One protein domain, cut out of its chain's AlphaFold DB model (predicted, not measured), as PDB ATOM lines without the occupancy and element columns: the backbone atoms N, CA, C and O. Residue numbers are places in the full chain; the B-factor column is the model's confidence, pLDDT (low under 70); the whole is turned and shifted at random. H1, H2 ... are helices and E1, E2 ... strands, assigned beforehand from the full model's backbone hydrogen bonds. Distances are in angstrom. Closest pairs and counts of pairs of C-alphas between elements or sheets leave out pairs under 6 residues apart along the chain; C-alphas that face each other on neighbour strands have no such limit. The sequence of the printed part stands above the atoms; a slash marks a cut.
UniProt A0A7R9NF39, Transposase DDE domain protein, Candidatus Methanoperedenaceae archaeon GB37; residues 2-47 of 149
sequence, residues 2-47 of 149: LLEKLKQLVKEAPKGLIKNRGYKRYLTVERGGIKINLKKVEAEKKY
ATOM      1  N   LEU A   2      56.013  38.206  37.429       77.31
ATOM      2  CA  LEU A   2      54.584  37.993  37.086       77.31
ATOM      3  C   LEU A   2      53.609  38.607  38.112       77.31
ATOM      4  O   LEU A   2      52.656  39.290  37.748       77.31
ATOM      5  N   LEU A   3      53.876  38.393  39.402       79.94
ATOM      6  CA  LEU A   3      53.084  38.921  40.520       79.94
ATOM      7  C   LEU A   3      53.091  40.453  40.594       79.94
ATOM      8  O   LEU A   3      52.068  41.062  40.892       79.94
ATOM      9  N   GLU A   4      54.234  41.075  40.312       81.00
ATOM     10  CA  GLU A   4      54.380  42.536  40.266       81.00
ATOM     11  C   GLU A   4      53.562  43.120  39.117       81.00
ATOM     12  O   GLU A   4      52.771  44.039  39.326       81.00
ATOM     13  N   LYS A   5      53.658  42.504  37.934       83.19
ATOM     14  CA  LYS A   5      52.864  42.882  36.764       83.19
ATOM     15  C   LYS A   5      51.363  42.709  37.016       83.19
ATOM     16  O   LYS A   5      50.578  43.580  36.655       83.19
ATOM     17  N   LEU A   6      50.952  41.634  37.696       83.38
ATOM     18  CA  LEU A   6      49.556  41.414  38.092       83.38
ATOM     19  C   LEU A   6      49.061  42.515  39.048       83.38
ATOM     20  O   LEU A   6      47.977  43.053  38.842       83.38
ATOM     21  N   LYS A   7      49.854  42.880  40.065       83.75
ATOM     22  CA  LYS A   7      49.517  43.961  41.010       83.75
ATOM     23  C   LYS A   7      49.354  45.311  40.308       83.75
ATOM     24  O   LYS A   7      48.452  46.064  40.665       83.75
ATOM     25  N   GLN A   8      50.198  45.604  39.322       83.56
ATOM     26  CA  GLN A   8      50.120  46.834  38.535       83.56
ATOM     27  C   GLN A   8      48.871  46.858  37.639       83.56
ATOM     28  O   GLN A   8      48.095  47.810  37.680       83.56
ATOM     29  N   LEU A   9      48.593  45.763  36.929       81.69
ATOM     30  CA  LEU A   9      47.432  45.658  36.038       81.69
ATOM     31  C   LEU A   9      46.088  45.717  36.776       81.69
ATOM     32  O   LEU A   9      45.102  46.201  36.221       81.69
ATOM     33  N   VAL A  10      46.029  45.244  38.027       83.19
ATOM     34  CA  VAL A  10      44.826  45.375  38.868       83.19
ATOM     35  C   VAL A  10      44.537  46.843  39.204       83.19
ATOM     36  O   VAL A  10      43.366  47.207  39.301       83.19
ATOM     37  N   LYS A  11      45.572  47.688  39.338       80.12
ATOM     38  CA  LYS A  11      45.425  49.134  39.576       80.12
ATOM     39  C   LYS A  11      45.012  49.895  38.315       80.12
ATOM     40  O   LYS A  11      44.165  50.774  38.398       80.12
ATOM     41  N   GLU A  12      45.606  49.563  37.172       80.19
ATOM     42  CA  GLU A  12      45.426  50.318  35.924       80.19
ATOM     43  C   GLU A  12      44.149  49.926  35.157       80.19
ATOM     44  O   GLU A  12      43.446  50.796  34.646       80.19
ATOM     45  N   ALA A  13      43.817  48.628  35.061       72.88
ATOM     46  CA  ALA A  13      42.722  48.158  34.200       72.88
ATOM     47  C   ALA A  13      42.090  46.818  34.658       72.88
ATOM     48  O   ALA A  13      42.252  45.781  34.000       72.88
ATOM     49  N   PRO A  14      41.273  46.810  35.729       71.12
ATOM     50  CA  PRO A  14      40.709  45.580  36.296       71.12
ATOM     51  C   PRO A  14      39.824  44.795  35.308       71.12
ATOM     52  O   PRO A  14      39.891  43.567  35.239       71.12
ATOM     53  N   LYS A  15      39.030  45.473  34.469       70.56
ATOM     54  CA  LYS A  15      38.066  44.813  33.562       70.56
ATOM     55  C   LYS A  15      38.731  43.950  32.472       70.56
ATOM     56  O   LYS A  15      38.137  42.965  32.034       70.56
ATOM     57  N   GLY A  16      39.955  44.278  32.046       74.25
ATOM     58  CA  GLY A  16      40.684  43.536  31.004       74.25
ATOM     59  C   GLY A  16      41.260  42.196  31.481       74.25
ATOM     60  O   GLY A  16      41.369  41.247  30.704       74.25
ATOM     61  N   LEU A  17      41.553  42.080  32.778       76.06
ATOM     62  CA  LEU A  17      42.172  40.896  33.378       76.06
ATOM     63  C   LEU A  17      41.263  39.659  33.373       76.06
ATOM     64  O   LEU A  17      41.757  38.536  33.309       76.06
ATOM     65  N   ILE A  18      39.941  39.850  33.378       73.56
ATOM     66  CA  ILE A  18      38.959  38.752  33.355       73.56
ATOM     67  C   ILE A  18      38.978  38.014  32.005       73.56
ATOM     68  O   ILE A  18      38.720  36.809  31.959       73.56
ATOM     69  N   LYS A  19      39.313  38.709  30.906       77.19
ATOM     70  CA  LYS A  19      39.396  38.108  29.563       77.19
ATOM     71  C   LYS A  19      40.653  37.252  29.388       77.19
ATOM     72  O   LYS A  19      40.641  36.290  28.624       77.19
ATOM     73  N   ASN A  20      41.726  37.568  30.109       81.94
ATOM     74  CA  ASN A  20      42.978  36.830  30.016       81.94
ATOM     75  C   ASN A  20      42.932  35.570  30.900       81.94
ATOM     76  O   ASN A  20      43.038  35.662  32.123       81.94
ATOM     77  N   ARG A  21      42.828  34.379  30.284       77.81
ATOM     78  CA  ARG A  21      42.846  33.082  31.000       77.81
ATOM     79  C   ARG A  21      44.041  32.943  31.944       77.81
ATOM     80  O   ARG A  21      43.891  32.378  33.023       77.81
ATOM     81  N   GLY A  22      45.199  33.471  31.546       81.50
ATOM     82  CA  GLY A  22      46.432  33.386  32.314       81.50
ATOM     83  C   GLY A  22      46.332  34.094  33.661       81.50
ATOM     84  O   GLY A  22      46.714  33.505  34.663       81.50
ATOM     85  N   TYR A  23      45.772  35.304  33.699       81.94
ATOM     86  CA  TYR A  23      45.630  36.077  34.935       81.94
ATOM     87  C   TYR A  23      44.351  35.755  35.707       81.94
ATOM     88  O   TYR A  23      44.365  35.760  36.937       81.94
ATOM     89  N   LYS A  24      43.266  35.394  35.008       83.56
ATOM     90  CA  LYS A  24      41.968  35.036  35.601       83.56
ATOM     91  C   LYS A  24      42.085  33.968  36.692       83.56
ATOM     92  O   LYS A  24      41.355  34.032  37.677       83.56
ATOM     93  N   ARG A  25      43.007  33.008  36.555       82.56
ATOM     94  CA  ARG A  25      43.189  31.920  37.531       82.56
ATOM     95  C   ARG A  25      43.564  32.414  38.940       82.56
ATOM     96  O   ARG A  25      43.147  31.793  39.919       82.56
ATOM     97  N   TYR A  26      44.260  33.552  39.039       84.44
ATOM     98  CA  TYR A  26      44.746  34.143  40.296       84.44
ATOM     99  C   TYR A  26      43.798  35.176  40.909       84.44
ATOM    100  O   TYR A  26      44.091  35.719  41.973       84.44
ATOM    101  N   LEU A  27      42.686  35.485  40.243       85.31
ATOM    102  CA  LEU A  27      41.786  36.564  40.636       85.31
ATOM    103  C   LEU A  27      40.491  35.991  41.217       85.31
ATOM    104  O   LEU A  27      39.948  35.005  40.716       85.31
ATOM    105  N   THR A  28      39.986  36.632  42.267       81.62
ATOM    106  CA  THR A  28      38.639  36.418  42.801       81.62
ATOM    107  C   THR A  28      37.824  37.681  42.530       81.62
ATOM    108  O   THR A  28      38.295  38.793  42.776       81.62
ATOM    109  N   VAL A  29      36.613  37.517  41.998       80.38
ATOM    110  CA  VAL A  29      35.680  38.626  41.761       80.38
ATOM    111  C   VAL A  29      34.755  38.735  42.969       80.38
ATOM    112  O   VAL A  29      34.027  37.794  43.271       80.38
ATOM    113  N   GLU A  30      34.789  39.873  43.657       76.62
ATOM    114  CA  GLU A  30      33.869  40.218  44.746       76.62
ATOM    115  C   GLU A  30      32.961  41.377  44.304       76.62
ATOM    116  O   GLU A  30      33.292  42.118  43.377       76.62
ATOM    117  N   ARG A  31      31.820  41.578  44.984       64.94
ATOM    118  CA  ARG A  31      30.837  42.637  44.655       64.94
ATOM    119  C   ARG A  31      31.417  44.066  44.661       64.94
ATOM    120  O   ARG A  31      30.780  44.963  44.125       64.94
ATOM    121  N   GLY A  32      32.613  44.271  45.221       67.88
ATOM    122  CA  GLY A  32      33.321  45.556  45.273       67.88
ATOM    123  C   GLY A  32      34.606  45.644  44.439       67.88
ATOM    124  O   GLY A  32      35.322  46.632  44.561       67.88
ATOM    125  N   GLY A  33      34.942  44.636  43.621       73.94
ATOM    126  CA  GLY A  33      36.125  44.685  42.757       73.94
ATOM    127  C   GLY A  33      36.834  43.347  42.556       73.94
ATOM    128  O   GLY A  33      36.368  42.284  42.967       73.94
ATOM    129  N   ILE A  34      37.989  43.405  41.896       80.25
ATOM    130  CA  ILE A  34      38.829  42.239  41.619       80.25
ATOM    131  C   ILE A  34      39.962  42.204  42.641       80.25
ATOM    132  O   ILE A  34      40.762  43.137  42.708       80.25
ATOM    133  N   LYS A  35      40.062  41.113  43.405       82.94
ATOM    134  CA  LYS A  35      41.162  40.883  44.349       82.94
ATOM    135  C   LYS A  35      42.047  39.731  43.894       82.94
ATOM    136  O   LYS A  35      41.588  38.770  43.277       82.94
ATOM    137  N   ILE A  36      43.328  39.820  44.239       84.25
ATOM    138  CA  ILE A  36      44.291  38.740  44.027       84.25
ATOM    139  C   ILE A  36      44.086  37.687  45.117       84.25
ATOM    140  O   ILE A  36      44.109  37.994  46.308       84.25
ATOM    141  N   ASN A  37      43.910  36.435  44.711       85.94
ATOM    142  CA  ASN A  37      43.771  35.314  45.623       85.94
ATOM    143  C   ASN A  37      45.155  34.816  46.062       85.94
ATOM    144  O   ASN A  37      45.766  33.977  45.400       85.94
ATOM    145  N   LEU A  38      45.636  35.324  47.199       83.94
ATOM    146  CA  LEU A  38      46.954  34.974  47.741       83.94
ATOM    147  C   LEU A  38      47.111  33.470  48.014       83.94
ATOM    148  O   LEU A  38      48.194  32.932  47.815       83.94
ATOM    149  N   LYS A  39      46.033  32.762  48.381       86.56
ATOM    150  CA  LYS A  39      46.086  31.307  48.611       86.56
ATOM    151  C   LYS A  39      46.412  30.537  47.329       86.56
ATOM    152  O   LYS A  39      47.227  29.622  47.357       86.56
ATOM    153  N   LYS A  40      45.802  30.918  46.199       84.38
ATOM    154  CA  LYS A  40      46.095  30.308  44.888       84.38
ATOM    155  C   LYS A  40      47.510  30.620  44.418       84.38
ATOM    156  O   LYS A  40      48.177  29.752  43.871       84.38
ATOM    157  N   VAL A  41      47.963  31.848  44.660       86.38
ATOM    158  CA  VAL A  41      49.332  32.268  44.347       86.38
ATOM    159  C   VAL A  41      50.352  31.433  45.127       86.38
ATOM    160  O   VAL A  41      51.289  30.914  44.526       86.38
ATOM    161  N   GLU A  42      50.161  31.247  46.434       86.62
ATOM    162  CA  GLU A  42      51.080  30.445  47.254       86.62
ATOM    163  C   GLU A  42      51.057  28.960  46.856       86.62
ATOM    164  O   GLU A  42      52.093  28.297  46.854       86.62
ATOM    165  N   ALA A  43      49.893  28.431  46.465       85.69
ATOM    166  CA  ALA A  43      49.786  27.071  45.946       85.69
ATOM    167  C   ALA A  43      50.569  26.896  44.634       85.69
ATOM    168  O   ALA A  43      51.292  25.910  44.484       85.69
ATOM    169  N   GLU A  44      50.471  27.857  43.711       84.44
ATOM    170  CA  GLU A  44      51.169  27.790  42.424       84.44
ATOM    171  C   GLU A  44      52.674  28.047  42.518       84.44
ATOM    172  O   GLU A  44      53.434  27.487  41.731       84.44
ATOM    173  N   LYS A  45      53.131  28.792  43.529       86.94
ATOM    174  CA  LYS A  45      54.560  29.001  43.812       86.94
ATOM    175  C   LYS A  45      55.339  27.686  43.943       86.94
ATOM    176  O   LYS A  45      56.517  27.632  43.608       86.94
ATOM    177  N   LYS A  46      54.688  26.599  44.377       85.81
ATOM    178  CA  LYS A  46      55.293  25.256  44.473       85.81
ATOM    179  C   LYS A  46      55.723  24.680  43.120       85.81
ATOM    180  O   LYS A  46      56.593  23.801  43.093       85.81
ATOM    181  N   TYR A  47      55.096  25.138  42.040       84.75
ATOM    182  CA  TYR A  47      55.332  24.699  40.667       84.75
ATOM    183  C   TYR A  47      56.185  25.690  39.870       84.75
ATOM    184  O   TYR A  47      56.469  25.435  38.703       84.75
TER     185      TYR A  47
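What this domain is: This is residues 2 to 47 of the 149 residues of the protein "Transposase DDE domain protein" of Candidatus Methanoperedenaceae archaeon GB37 (UniProt A0A7R9NF39). What is the main picture? A small strand hairpin, E1 and E2, has the longest helix, H1, alongside it, mainly by E2, while the short helices H2 and H3 fold the chain back between H1 and E1. H4 lies beyond the hairpin's open end, leading away from its turn. What is it built of? The printed part has 46 residues, with four named helices and two named strands that follow along the chain as H1, H2, H3, E1, E2, H4; the sheet, E1 - E2, is antiparallel, and the class is mixed, helices and strands. How large is it? It is compact, with a radius of gyration of the C-alphas of 10.3 A and spans of 28 by 21 by 17 A.

Where its parts are: Where are the helices? H1, residues 2 to 12, begins at C-alpha 2 (54.584, 37.993, 37.086) and is 15.4 A long; H2 is residues 14 to 17, 5.7 A, and H3 residues 21 to 24, 5.1 A. What follows? E1 is residues 27 to 30, 9.6 A, E2 residues 33 to 36, 10.2 A, and H4 residues 38 to 45, 10.4 A, ending at C-alpha 45 (54.560, 29.001, 43.812).

How they stand to each other: How do the strands pair? E1 and E2 form an antiparallel hairpin, with N 28 and O 35 at 2.9 A, within hydrogen-bond range. What is near it? The closest C-alphas of H1 and E2, Val 10 and Ile 34, are 7.3 A apart. H2 and H3 are close but not clearly touching, the C-alphas of Leu 17 and Tyr 23 being closest at 6.1 A. E1 and H4 are near each other, while H1 and H4 are apart. Are the helix backbones complete? Every O i to N i+4 pair is within hydrogen-bond range in H4, and 6 of 7 in H1; H2 and H3 are too short for such a pair.

The domain as a whole: How far does it reach? The two C-alphas farthest apart, those of Gly 32 and Tyr 47, are 30.7 A apart. Is it continuous? The printed part has no cut, and its five links between named elements are tight. Where is confidence low? Residues 31 to 32 are under 70; the mean pLDDT of the printed part is 80.6.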